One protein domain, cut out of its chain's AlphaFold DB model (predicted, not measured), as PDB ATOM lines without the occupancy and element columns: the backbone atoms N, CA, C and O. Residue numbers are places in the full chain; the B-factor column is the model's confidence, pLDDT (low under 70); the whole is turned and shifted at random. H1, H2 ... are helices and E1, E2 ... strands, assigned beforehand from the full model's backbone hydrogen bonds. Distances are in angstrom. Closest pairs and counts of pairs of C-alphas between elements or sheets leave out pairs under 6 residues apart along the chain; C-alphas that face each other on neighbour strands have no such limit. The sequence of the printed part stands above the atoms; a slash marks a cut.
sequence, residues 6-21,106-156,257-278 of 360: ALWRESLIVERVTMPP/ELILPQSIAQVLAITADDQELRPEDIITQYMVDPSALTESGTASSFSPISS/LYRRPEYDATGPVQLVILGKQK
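This is residues 6 to 21, 106 to 156 and 257 to 278 of the 360 residues of an uncharacterized protein of Candidatus Pacearchaeota archaeon (UniProt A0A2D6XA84). Three strands, E1, E5 and E3, form a strongly twisted wall, and the longest helix, H2, packs over one face of it. Helix H1 lies at one end of the longest axis and the unnamed stretch of residues 257 to 268 toward the other, while two short strands, E2 and E4, lie near each other, away from H2. The printed part has 89 residues with three named helices and five named strands, in the order H1 E1 E2 E3 H2 H3 E4 E5. The sheet has the order E1, E5, E3, antiparallel throughout; the class is mixed, helices and strands. The whole is compact, with a radius of gyration of the C-alphas of 12.6 A and spans of 40 by 30 by 18 A.

H1, residues 6 to 11, only grazes the sheet, with its residues 8 to 11. E1, residues 12 to 19, is an edge strand and the antiparallel neighbour of E5, residues 269 to 277, at 153 degrees; N 15 and O 273 are 3.0 A apart, within hydrogen-bond range. E2, residues 106 to 108, pairs with no named strand. E3, residues 113 to 121, is the other edge strand, antiparallel to E5 at 149 degrees, with N 272 and O 120 at 2.8 A; it bends by 75 degrees at residue 117. H2, residues 128 to 137, makes two layers with the sheet, a helix on one face of it, at a height over the sheet of 9.5 A. The closest C-alphas of H2 and E1 are those of Pro 128 and Val 14, 5.5 A apart. H1 and H2 only just touch, with 3 pairs of C-alphas within 8 A, the closest being Arg 9 and Ile 132 at 6.9 A. H3, residues 141 to 144, touches H2 only at the corner, where the C-alphas of Tyr 135 and Leu 142 are 6.7 A apart. E4, residues 151 to 154, pairs with no named strand and is near E2. In H2 every O i to N i+4 pair is within hydrogen-bond range, in H1 1 of 2 is, and H3 is too short for such a pair.

H1 begins at C-alpha 6, (-14.237, 30.820, 83.671). E1 is 21.5 A long, E3 17.3 A, H2 14.6 A and E5 22.9 A. E5 ends at C-alpha 277, (-21.230, 19.391, 88.514).

The C-alphas of Leu 7 and Thr 266 are the two farthest apart, at 40.5 A. Residues 22 to 105 and 157 to 256 are not printed; the C-alphas across these cuts are 12.2 A and 13.8 A apart. Of the links that are printed whole, none is long. The mean pLDDT of the printed part is 70.7, and 37 residues are under 70, among them 140 to 149 and 258 to 268.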
ATOM      1  N   ALA A   6     -13.504  30.743  82.407       49.34
ATOM      2  CA  ALA A   6     -14.237  30.820  83.671       49.34
ATOM      3  C   ALA A   6     -15.496  29.935  83.676       49.34
ATOM      4  O   ALA A   6     -15.790  29.293  84.681       49.34
ATOM      5  N   LEU A   7     -16.165  29.814  82.522       51.31
ATOM      6  CA  LEU A   7     -17.366  28.990  82.350       51.31
ATOM      7  C   LEU A   7     -17.114  27.502  82.636       51.31
ATOM      8  O   LEU A   7     -17.934  26.838  83.268       51.31
ATOM      9  N   TRP A   8     -15.956  26.980  82.221       57.56
ATOM     10  CA  TRP A   8     -15.617  25.575  82.431       57.56
ATOM     11  C   TRP A   8     -15.209  25.312  83.881       57.56
ATOM     12  O   TRP A   8     -15.639  24.311  84.451       57.56
ATOM     13  N   ARG A   9     -14.460  26.235  84.503       59.66
ATOM     14  CA  ARG A   9     -14.011  26.119  85.901       59.66
ATOM     15  C   ARG A   9     -15.175  25.942  86.869       59.66
ATOM     16  O   ARG A   9     -15.103  25.089  87.743       59.66
ATOM     17  N   GLU A  10     -16.226  26.739  86.711       65.38
ATOM     18  CA  GLU A  10     -17.383  26.718  87.614       65.38
ATOM     19  C   GLU A  10     -18.293  25.505  87.389       65.38
ATOM     20  O   GLU A  10     -19.005  25.088  88.294       65.38
ATOM     21  N   SER A  11     -18.226  24.889  86.204       74.44
ATOM     22  CA  SER A  11     -18.941  23.642  85.903       74.44
ATOM     23  C   SER A  11     -18.216  22.378  86.382       74.44
ATOM     24  O   SER A  11     -18.785  21.287  86.308       74.44
ATOM     25  N   LEU A  12     -16.955  22.495  86.810       81.19
ATOM     26  CA  LEU A  12     -16.144  21.379  87.282       81.19
ATOM     27  C   LEU A  12     -16.246  21.241  88.794       81.19
ATOM     28  O   LEU A  12     -16.232  22.219  89.538       81.19
ATOM     29  N   ILE A  13     -16.286  19.997  89.247       85.50
ATOM     30  CA  ILE A  13     -16.232  19.653  90.657       85.50
ATOM     31  C   ILE A  13     -15.214  18.541  90.866       85.50
ATOM     32  O   ILE A  13     -15.079  17.629  90.045       85.50
ATOM     33  N   VAL A  14     -14.495  18.647  91.977       86.94
ATOM     34  CA  VAL A  14     -13.597  17.613  92.467       86.94
ATOM     35  C   VAL A  14     -14.141  17.133  93.794       86.94
ATOM     36  O   VAL A  14     -14.344  17.926  94.712       86.94
ATOM     37  N   GLU A  15     -14.372  15.834  93.881       86.38
ATOM     38  CA  GLU A  15     -14.797  15.172  95.105       86.38
ATOM     39  C   GLU A  15     -13.799  14.088  95.470       86.38
ATOM     40  O   GLU A  15     -13.193  13.450  94.605       86.38
ATOM     41  N   ARG A  16     -13.661  13.860  96.772       84.62
ATOM     42  CA  ARG A  16     -12.872  12.755  97.303       84.62
ATOM     43  C   ARG A  16     -13.805  11.650  97.736       84.62
ATOM     44  O   ARG A  16     -14.739  11.886  98.500       84.62
ATOM     45  N   VAL A  17     -13.532  10.444  97.270       77.56
ATOM     46  CA  VAL A  17     -14.274   9.258  97.676       77.56
ATOM     47  C   VAL A  17     -13.305   8.234  98.209       77.56
ATOM     48  O   VAL A  17     -12.303   7.905  97.586       77.56
ATOM     49  N   THR A  18     -13.623   7.714  99.383       75.75
ATOM     50  CA  THR A  18     -12.898   6.595  99.955       75.75
ATOM     51  C   THR A  18     -13.559   5.308  99.494       75.75
ATOM     52  O   THR A  18     -14.717   5.046  99.825       75.75
ATOM     53  N   MET A  19     -12.825   4.500  98.737       67.50
ATOM     54  CA  MET A  19     -13.267   3.159  98.403       67.50
ATOM     55  C   MET A  19     -12.969   2.237  99.594       67.50
ATOM     56  O   MET A  19     -11.836   2.225 100.091       67.50
ATOM     57  N   PRO A  20     -13.962   1.490 100.111       59.31
ATOM     58  CA  PRO A  20     -13.699   0.530 101.169       59.31
ATOM     59  C   PRO A  20     -12.719  -0.544 100.663       59.31
ATOM     60  O   PRO A  20     -12.764  -0.912  99.489       59.31
ATOM     61  N   PRO A  21     -11.841  -1.087 101.527       57.41
ATOM     62  CA  PRO A  21     -11.081  -2.276 101.170       57.41
ATOM     63  C   PRO A  21     -12.082  -3.411 100.915       57.41
ATOM     64  O   PRO A  21     -12.904  -3.726 101.785       57.41
ATOM     65  N   GLU A 106     -16.927  -1.342  91.412       71.50
ATOM     66  CA  GLU A 106     -17.972  -0.342  91.265       71.50
ATOM     67  C   GLU A 106     -17.828   0.751  92.319       71.50
ATOM     68  O   GLU A 106     -17.878   0.510  93.525       71.50
ATOM     69  N   LEU A 107     -17.703   1.984  91.843       73.38
ATOM     70  CA  LEU A 107     -17.661   3.183  92.657       73.38
ATOM     71  C   LEU A 107     -18.999   3.914  92.558       73.38
ATOM     72  O   LEU A 107     -19.438   4.284  91.464       73.38
ATOM     73  N   ILE A 108     -19.635   4.156  93.705       74.56
ATOM     74  CA  ILE A 108     -20.782   5.064  93.792       74.56
ATOM     75  C   ILE A 108     -20.240   6.487  93.829       74.56
ATOM     76  O   ILE A 108     -19.462   6.839  94.715       74.56
ATOM     77  N   LEU A 109     -20.640   7.301  92.857       75.44
ATOM     78  CA  LEU A 109     -20.161   8.671  92.761       75.44
ATOM     79  C   LEU A 109     -21.000   9.593  93.651       75.44
ATOM     80  O   LEU A 109     -22.197   9.351  93.841       75.44
ATOM     81  N   PRO A 110     -20.417  10.685  94.167       76.25
ATOM     82  CA  PRO A 110     -21.159  11.692  94.906       76.25
ATOM     83  C   PRO A 110     -22.279  12.291  94.053       76.25
ATOM     84  O   PRO A 110     -22.106  12.566  92.868       76.25
ATOM     85  N   GLN A 111     -23.421  12.574  94.682       74.50
ATOM     86  CA  GLN A 111     -24.598  13.176  94.033       74.50
ATOM     87  C   GLN A 111     -24.327  14.525  93.342       74.50
ATOM     88  O   GLN A 111     -25.139  14.998  92.546       74.50
ATOM     89  N   SER A 112     -23.220  15.178  93.700       78.25
ATOM     90  CA  SER A 112     -22.771  16.442  93.133       78.25
ATOM     91  C   SER A 112     -22.207  16.287  91.716       78.25
ATOM     92  O   SER A 112     -22.139  17.289  91.004       78.25
ATOM     93  N   ILE A 113     -21.871  15.067  91.281       80.06
ATOM     94  CA  ILE A 113     -21.316  14.762  89.957       80.06
ATOM     95  C   ILE A 113     -22.430  14.296  89.010       80.06
ATOM     96  O   ILE A 113     -23.166  13.358  89.305       80.06
ATOM     97  N   ALA A 114     -22.552  14.955  87.856       77.00
ATOM     98  CA  ALA A 114     -23.444  14.550  86.765       77.00
ATOM     99  C   ALA A 114     -22.733  13.749  85.668       77.00
ATOM    100  O   ALA A 114     -23.354  12.902  85.032       77.00
ATOM    101  N   GLN A 115     -21.455  14.039  85.420       78.62
ATOM    102  CA  GLN A 115     -20.644  13.312  84.449       78.62
ATOM    103  C   GLN A 115     -19.215  13.185  84.961       78.62
ATOM    104  O   GLN A 115     -18.565  14.194  85.224       78.62
ATOM    105  N   VAL A 116     -18.701  11.962  85.057       78.25
ATOM    106  CA  VAL A 116     -17.282  11.730  85.355       78.25
ATOM    107  C   VAL A 116     -16.418  12.083  84.154       78.25
ATOM    108  O   VAL A 116     -16.713  11.681  83.028       78.25
ATOM    109  N   LEU A 117     -15.331  12.800  84.418       79.38
ATOM    110  CA  LEU A 117     -14.288  13.099  83.444       79.38
ATOM    111  C   LEU A 117     -13.027  12.279  83.720       79.38
ATOM    112  O   LEU A 117     -12.451  11.726  82.787       79.38
ATOM    113  N   ALA A 118     -12.619  12.164  84.987       79.00
ATOM    114  CA  ALA A 118     -11.450  11.389  85.391       79.00
ATOM    115  C   ALA A 118     -11.593  10.839  86.818       79.00
ATOM    116  O   ALA A 118     -12.216  11.466  87.677       79.00
ATOM    117  N   ILE A 119     -10.980   9.678  87.061       79.25
ATOM    118  CA  ILE A 119     -10.825   9.068  88.386       79.25
ATOM    119  C   ILE A 119      -9.345   8.727  88.564       79.25
ATOM    120  O   ILE A 119      -8.777   7.979  87.762       79.25
ATOM    121  N   THR A 120      -8.731   9.267  89.612       78.31
ATOM    122  CA  THR A 120      -7.329   9.011  89.972       78.31
ATOM    123  C   THR A 120      -7.207   8.696  91.461       78.31
ATOM    124  O   THR A 120      -8.104   9.024  92.237       78.31
ATOM    125  N   ALA A 121      -6.114   8.048  91.858       75.81
ATOM    126  CA  ALA A 121      -5.723   7.966  93.264       75.81
ATOM    127  C   ALA A 121      -5.392   9.374  93.793       75.81
ATOM    128  O   ALA A 121      -4.941  10.226  93.025       75.81
ATOM    129  N   ASP A 122      -5.649   9.627  95.078       73.19
ATOM    130  CA  ASP A 122      -5.243  10.864  95.761       73.19
ATOM    131  C   ASP A 122      -3.786  10.755  96.228       73.19
ATOM    132  O   ASP A 122      -3.507  10.532  97.403       73.19
ATOM    133  N   ASP A 123      -2.849  10.854  95.290       65.94
ATOM    134  CA  ASP A 123      -1.415  10.690  95.540       65.94
ATOM    135  C   ASP A 123      -0.685  12.018  95.815       65.94
ATOM    136  O   ASP A 123       0.428  12.015  96.341       65.94
ATOM    137  N   GLN A 124      -1.297  13.164  95.485       62.12
ATOM    138  CA  GLN A 124      -0.630  14.475  95.517       62.12
ATOM    139  C   GLN A 124      -1.092  15.436  96.633       62.12
ATOM    140  O   GLN A 124      -0.625  16.573  96.654       62.12
ATOM    141  N   GLU A 125      -1.999  15.047  97.545       66.25
ATOM    142  CA  GLU A 125      -2.581  15.924  98.597       66.25
ATOM    143  C   GLU A 125      -2.998  17.332  98.093       66.25
ATOM    144  O   GLU A 125      -3.064  18.309  98.845       66.25
ATOM    145  N   LEU A 126      -3.291  17.473  96.797       73.50
ATOM    146  CA  LEU A 126      -3.600  18.766  96.197       73.50
ATOM    147  C   LEU A 126      -4.991  19.213  96.631       73.50
ATOM    148  O   LEU A 126      -5.922  18.416  96.775       73.50
ATOM    149  N   ARG A 127      -5.177  20.517  96.820       82.06
ATOM    150  CA  ARG A 127      -6.514  21.029  97.122       82.06
ATOM    151  C   ARG A 127      -7.411  20.881  95.885       82.06
ATOM    152  O   ARG A 127      -6.911  20.999  94.764       82.06
ATOM    153  N   PRO A 128      -8.727  20.659  96.055       81.44
ATOM    154  CA  PRO A 128      -9.658  20.508  94.936       81.44
ATOM    155  C   PRO A 128      -9.550  21.637  93.896       81.44
ATOM    156  O   PRO A 128      -9.586  21.383  92.694       81.44
ATOM    157  N   GLU A 129      -9.338  22.880  94.339       81.75
ATOM    158  CA  GLU A 129      -9.161  24.042  93.461       81.75
ATOM    159  C   GLU A 129      -7.879  24.008  92.611       81.75
ATOM    160  O   GLU A 129      -7.873  24.509  91.479       81.75
ATOM    161  N   ASP A 130      -6.809  23.411  93.135       82.88
ATOM    162  CA  ASP A 130      -5.524  23.298  92.449       82.88
ATOM    163  C   ASP A 130      -5.610  22.195  91.381       82.88
ATOM    164  O   ASP A 130      -5.150  22.396  90.258       82.88
ATOM    165  N   ILE A 131      -6.320  21.097  91.674       78.62
ATOM    166  CA  ILE A 131      -6.594  20.002  90.724       78.62
ATOM    167  C   ILE A 131      -7.416  20.498  89.529       78.62
ATOM    168  O   ILE A 131      -7.084  20.209  88.378       78.62
ATOM    169  N   ILE A 132      -8.463  21.293  89.780       78.94
ATOM    170  CA  ILE A 132      -9.262  21.908  88.708       78.94
ATOM    171  C   ILE A 132      -8.376  22.806  87.838       78.94
ATOM    172  O   ILE A 132      -8.440  22.741  86.612       78.94
ATOM    173  N   THR A 133      -7.518  23.620  88.457       78.94
ATOM    174  CA  THR A 133      -6.611  24.518  87.725       78.94
ATOM    175  C   THR A 133      -5.594  23.735  86.890       78.94
ATOM    176  O   THR A 133      -5.338  24.095  85.744       78.94
ATOM    177  N   GLN A 134      -5.055  22.635  87.417       77.94
ATOM    178  CA  GLN A 134      -4.141  21.755  86.691       77.94
ATOM    179  C   GLN A 134      -4.826  21.115  85.480       77.94
ATOM    180  O   GLN A 134      -4.288  21.192  84.379       77.94
ATOM    181  N   TYR A 135      -6.043  20.589  85.649       76.44
ATOM    182  CA  TYR A 135      -6.833  20.029  84.548       76.44
ATOM    183  C   TYR A 135      -7.139  21.053  83.444       76.44
ATOM    184  O   TYR A 135      -7.191  20.712  82.264       76.44
ATOM    185  N   MET A 136      -7.325  22.323  83.815       74.50
ATOM    186  CA  MET A 136      -7.534  23.426  82.870       74.50
ATOM    187  C   MET A 136      -6.303  23.771  82.043       74.50
ATOM    188  O   MET A 136      -6.445  24.215  80.903       74.50
ATOM    189  N   VAL A 137      -5.115  23.626  82.623       77.00
ATOM    190  CA  VAL A 137      -3.852  23.909  81.938       77.00
ATOM    191  C   VAL A 137      -3.447  22.722  81.072       77.00
ATOM    192  O   VAL A 137      -3.042  22.918  79.926       77.00
ATOM    193  N   ASP A 138      -3.587  21.512  81.605       74.56
ATOM    194  CA  ASP A 138      -3.227  20.272  80.937       74.56
ATOM    195  C   ASP A 138      -4.151  19.119  81.385       74.56
ATOM    196  O   ASP A 138      -3.982  18.563  82.477       74.56
ATOM    197  N   PRO A 139      -5.118  18.714  80.541       70.44
ATOM    198  CA  PRO A 139      -6.002  17.593  80.840       70.44
ATOM    199  C   PRO A 139      -5.274  16.252  81.014       70.44
ATOM    200  O   PRO A 139      -5.761  15.392  81.749       70.44
ATOM    201  N   SER A 140      -4.125  16.062  80.353       68.56
ATOM    202  CA  SER A 140      -3.316  14.833  80.437       68.56
ATOM    203  C   SER A 140      -2.535  14.721  81.742       68.56
ATOM    204  O   SER A 140      -2.217  13.608  82.164       68.56
ATOM    205  N   ALA A 141      -2.286  15.835  82.436       66.19
ATOM    206  CA  ALA A 141      -1.507  15.839  83.672       66.19
ATOM    207  C   ALA A 141      -2.138  14.972  84.779       66.19
ATOM    208  O   ALA A 141      -1.424  14.355  85.562       66.19
ATOM    209  N   LEU A 142      -3.470  14.853  84.801       62.94
ATOM    210  CA  LEU A 142      -4.199  13.967  85.722       62.94
ATOM    211  C   LEU A 142      -4.012  12.474  85.418       62.94
ATOM    212  O   LEU A 142      -4.192  11.646  86.304       62.94
ATOM    213  N   THR A 143      -3.659  12.127  84.180       61.84
ATOM    214  CA  THR A 143      -3.382  10.743  83.766       61.84
ATOM    215  C   THR A 143      -1.901  10.380  83.795       61.84
ATOM    216  O   THR A 143      -1.572   9.198  83.812       61.84
ATOM    217  N   GLU A 144      -1.015  11.378  83.800       55.59
ATOM    218  CA  GLU A 144       0.441  11.192  83.825       55.59
ATOM    219  C   GLU A 144       1.035  11.314  85.235       55.59
ATOM    220  O   GLU A 144       2.056  10.690  85.519       55.59
ATOM    221  N   SER A 145       0.404  12.095  86.118       50.91
ATOM    222  CA  SER A 145       0.897  12.334  87.479       50.91
ATOM    223  C   SER A 145       0.475  11.270  88.495       50.91
ATOM    224  O   SER A 145       1.070  11.249  89.561       50.91
ATOM    225  N   GLY A 146      -0.502  10.408  88.182       55.69
ATOM    226  CA  GLY A 146      -1.057   9.418  89.117       55.69
ATOM    227  C   GLY A 146      -1.533   8.133  88.427       55.69
ATOM    228  O   GLY A 146      -1.570   8.040  87.198       55.69
ATOM    229  N   THR A 147      -1.906   7.108  89.206       60.97
ATOM    230  CA  THR A 147      -2.443   5.843  88.656       60.97
ATOM    231  C   THR A 147      -3.892   6.040  88.200       60.97
ATOM    232  O   THR A 147      -4.825   5.606  88.869       60.97
ATOM    233  N   ALA A 148      -4.116   6.712  87.073       61.69
ATOM    234  CA  ALA A 148      -5.467   6.900  86.552       61.69
ATOM    235  C   ALA A 148      -6.144   5.554  86.248       61.69
ATOM    236  O   ALA A 148      -5.551   4.651  85.646       61.69
ATOM    237  N   SER A 149      -7.408   5.423  86.650       64.31
ATOM    238  CA  SER A 149      -8.221   4.261  86.296       64.31
ATOM    239  C   SER A 149      -8.987   4.526  85.018       64.31
ATOM    240  O   SER A 149      -9.663   5.547  84.878       64.31
ATOM    241  N   SER A 150      -8.936   3.572  84.094       71.44
ATOM    242  CA  SER A 150      -9.960   3.493  83.067       71.44
ATOM    243  C   SER A 150     -11.273   3.091  83.730       71.44
ATOM    244  O   SER A 150     -11.355   2.077  84.423       71.44
ATOM    245  N   PHE A 151     -12.315   3.879  83.494       74.12
ATOM    246  CA  PHE A 151     -13.636   3.643  84.053       74.12
ATOM    247  C   PHE A 151     -14.689   3.609  82.948       74.12
ATOM    248  O   PHE A 151     -14.520   4.198  81.879       74.12
ATOM    249  N   SER A 152     -15.792   2.927  83.219       69.44
ATOM    250  CA  SER A 152     -17.008   2.987  82.422       69.44
ATOM    251  C   SER A 152     -18.127   3.554  83.289       69.44
ATOM    252  O   SER A 152     -18.417   2.971  84.343       69.44
ATOM    253  N   PRO A 153     -18.744   4.689  82.912       66.81
ATOM    254  CA  PRO A 153     -19.926   5.158  83.604       66.81
ATOM    255  C   PRO A 153     -21.036   4.135  83.387       66.81
ATOM    256  O   PRO A 153     -21.408   3.816  82.257       66.81
ATOM    257  N   ILE A 154     -21.569   3.630  84.483       63.06
ATOM    258  CA  ILE A 154     -22.725   2.750  84.480       63.06
ATOM    259  C   ILE A 154     -23.923   3.566  84.956       63.06
ATOM    260  O   ILE A 154     -23.878   4.261  85.972       63.06
ATOM    261  N   SER A 155     -25.010   3.494  84.191       53.41
ATOM    262  CA  SER A 155     -26.294   4.122  84.526       53.41
ATOM    263  C   SER A 155     -27.022   3.409  85.666       53.41
ATOM    264  O   SER A 155     -28.146   3.771  86.012       53.41
ATOM    265  N   SER A 156     -26.410   2.363  86.221       51.84
ATOM    266  CA  SER A 156     -27.061   1.497  87.176       51.84
ATOM    267  C   SER A 156     -26.942   2.068  88.574       51.84
ATOM    268  O   SER A 156     -25.850   2.256  89.103       51.84
ATOM    269  N   LEU A 257     -14.681   0.605  87.495       72.44
ATOM    270  CA  LEU A 257     -13.252   0.697  87.261       72.44
ATOM    271  C   LEU A 257     -12.808  -0.577  86.530       72.44
ATOM    272  O   LEU A 257     -13.176  -1.684  86.904       72.44
ATOM    273  N   TYR A 258     -12.036  -0.445  85.457       67.62
ATOM    274  CA  TYR A 258     -11.395  -1.595  84.806       67.62
ATOM    275  C   TYR A 258     -10.087  -1.979  85.499       67.62
ATOM    276  O   TYR A 258      -9.577  -3.082  85.316       67.62
ATOM    277  N   ARG A 259      -9.519  -1.046  86.266       67.62
ATOM    278  CA  ARG A 259      -8.334  -1.248  87.094       67.62
ATOM    279  C   ARG A 259      -8.379  -0.277  88.261       67.62
ATOM    280  O   ARG A 259      -8.550   0.914  88.028       67.62
ATOM    281  N   ARG A 260      -8.197  -0.739  89.495       63.94
ATOM    282  CA  ARG A 260      -8.143   0.170  90.650       63.94
ATOM    283  C   ARG A 260      -6.899   1.077  90.588       63.94
ATOM    284  O   ARG A 260      -5.806   0.553  90.349       63.94
ATOM    285  N   PRO A 261      -7.045   2.403  90.784       62.25
ATOM    286  CA  PRO A 261      -5.937   3.303  91.094       62.25
ATOM    287  C   PRO A 261      -5.278   2.844  92.387       62.25
ATOM    288  O   PRO A 261      -5.959   2.795  93.399       62.25
ATOM    289  N   GLU A 262      -3.995   2.491  92.330       61.41
ATOM    290  CA  GLU A 262      -3.135   2.222  93.491       61.41
ATOM    291  C   GLU A 262      -3.653   1.173  94.503       61.41
ATOM    292  O   GLU A 262      -4.512   1.403  95.349       61.41
ATOM    293  N   TYR A 263      -3.083  -0.029  94.423       54.84
ATOM    294  CA  TYR A 263      -3.295  -1.085  95.410       54.84
ATOM    295  C   TYR A 263      -2.331  -0.879  96.589       54.84
ATOM    296  O   TYR A 263      -1.169  -1.276  96.501       54.84
ATOM    297  N   ASP A 264      -2.804  -0.292  97.689       52.50
ATOM    298  CA  ASP A 264      -2.203  -0.497  99.011       52.50
ATOM    299  C   ASP A 264      -3.109  -1.443  99.805       52.50
ATOM    300  O   ASP A 264      -4.221  -1.099 100.202       52.50
ATOM    301  N   ALA A 265      -2.625  -2.668 100.019       51.19
ATOM    302  CA  ALA A 265      -3.332  -3.729 100.734       51.19
ATOM    303  C   ALA A 265      -3.652  -3.378 102.201       51.19
ATOM    304  O   ALA A 265      -4.375  -4.119 102.867       51.19
ATOM    305  N   THR A 266      -3.094  -2.283 102.721       51.28
ATOM    306  CA  THR A 266      -3.077  -1.970 104.151       51.28
ATOM    307  C   THR A 266      -4.059  -0.867 104.562       51.28
ATOM    308  O   THR A 266      -4.255  -0.655 105.762       51.28
ATOM    309  N   GLY A 267      -4.719  -0.187 103.612       56.88
ATOM    310  CA  GLY A 267      -5.578   0.965 103.906       56.88
ATOM    311  C   GLY A 267      -6.700   1.217 102.891       56.88
ATOM    312  O   GLY A 267      -6.704   0.657 101.798       56.88
ATOM    313  N   PRO A 268      -7.705   2.032 103.255       60.91
ATOM    314  CA  PRO A 268      -8.754   2.433 102.326       60.91
ATOM    315  C   PRO A 268      -8.182   3.322 101.210       60.91
ATOM    316  O   PRO A 268      -7.468   4.283 101.491       60.91
ATOM    317  N   VAL A 269      -8.526   3.027  99.954       70.75
ATOM    318  CA  VAL A 269      -8.036   3.786  98.792       70.75
ATOM    319  C   VAL A 269      -8.808   5.097  98.692       70.75
ATOM    320  O   VAL A 269     -10.038   5.099  98.579       70.75
ATOM    321  N   GLN A 270      -8.095   6.220  98.742       76.25
ATOM    322  CA  GLN A 270      -8.679   7.531  98.483       76.25
ATOM    323  C   GLN A 270      -8.607   7.830  96.990       76.25
ATOM    324  O   GLN A 270      -7.540   7.803  96.381       76.25
ATOM    325  N   LEU A 271      -9.768   8.091  96.405       79.38
ATOM    326  CA  LEU A 271      -9.929   8.434  95.005       79.38
ATOM    327  C   LEU A 271     -10.320   9.899  94.888       79.38
ATOM    328  O   LEU A 271     -11.232  10.372  95.572       79.38
ATOM    329  N   VAL A 272      -9.671  10.590  93.964       83.56
ATOM    330  CA  VAL A 272     -10.088  11.902  93.490       83.56
ATOM    331  C   VAL A 272     -10.915  11.700  92.234       83.56
ATOM    332  O   VAL A 272     -10.469  11.109  91.247       83.56
ATOM    333  N   ILE A 273     -12.138  12.213  92.277       83.94
ATOM    334  CA  ILE A 273     -13.071  12.168  91.164       83.94
ATOM    335  C   ILE A 273     -13.225  13.576  90.634       83.94
ATOM    336  O   ILE A 273     -13.692  14.472  91.337       83.94
ATOM    337  N   LEU A 274     -12.863  13.748  89.372       84.00
ATOM    338  CA  LEU A 274     -13.099  14.970  88.633       84.00
ATOM    339  C   LEU A 274     -14.293  14.759  87.708       84.00
ATOM    340  O   LEU A 274     -14.320  13.829  86.894       84.00
ATOM    341  N   GLY A 275     -15.274  15.647  87.803       83.62
ATOM    342  CA  GLY A 275     -16.474  15.559  86.989       83.62
ATOM    343  C   GLY A 275     -17.136  16.899  86.728       83.62
ATOM    344  O   GLY A 275     -16.741  17.941  87.250       83.62
ATOM    345  N   LYS A 276     -18.178  16.856  85.902       82.00
ATOM    346  CA  LYS A 276     -19.120  17.955  85.727       82.00
ATOM    347  C   LYS A 276     -20.093  17.983  86.886       82.00
ATOM    348  O   LYS A 276     -20.665  16.954  87.253       82.00
ATOM    349  N   GLN A 277     -20.298  19.170  87.430       82.81
ATOM    350  CA  GLN A 277     -21.230  19.391  88.514       82.81
ATOM    351  C   GLN A 277     -22.672  19.191  88.037       82.81
ATOM    352  O   GLN A 277     -23.070  19.625  86.953       82.81
ATOM    353  N   LYS A 278     -23.484  18.545  88.871       80.00
ATOM    354  CA  LYS A 278     -24.919  18.397  88.647       80.00
ATOM    355  C   LYS A 278     -25.618  19.740  88.825       80.00
ATOM    356  O   LYS A 278     -25.594  20.319  89.909       80.00
TER     357      LYS A 278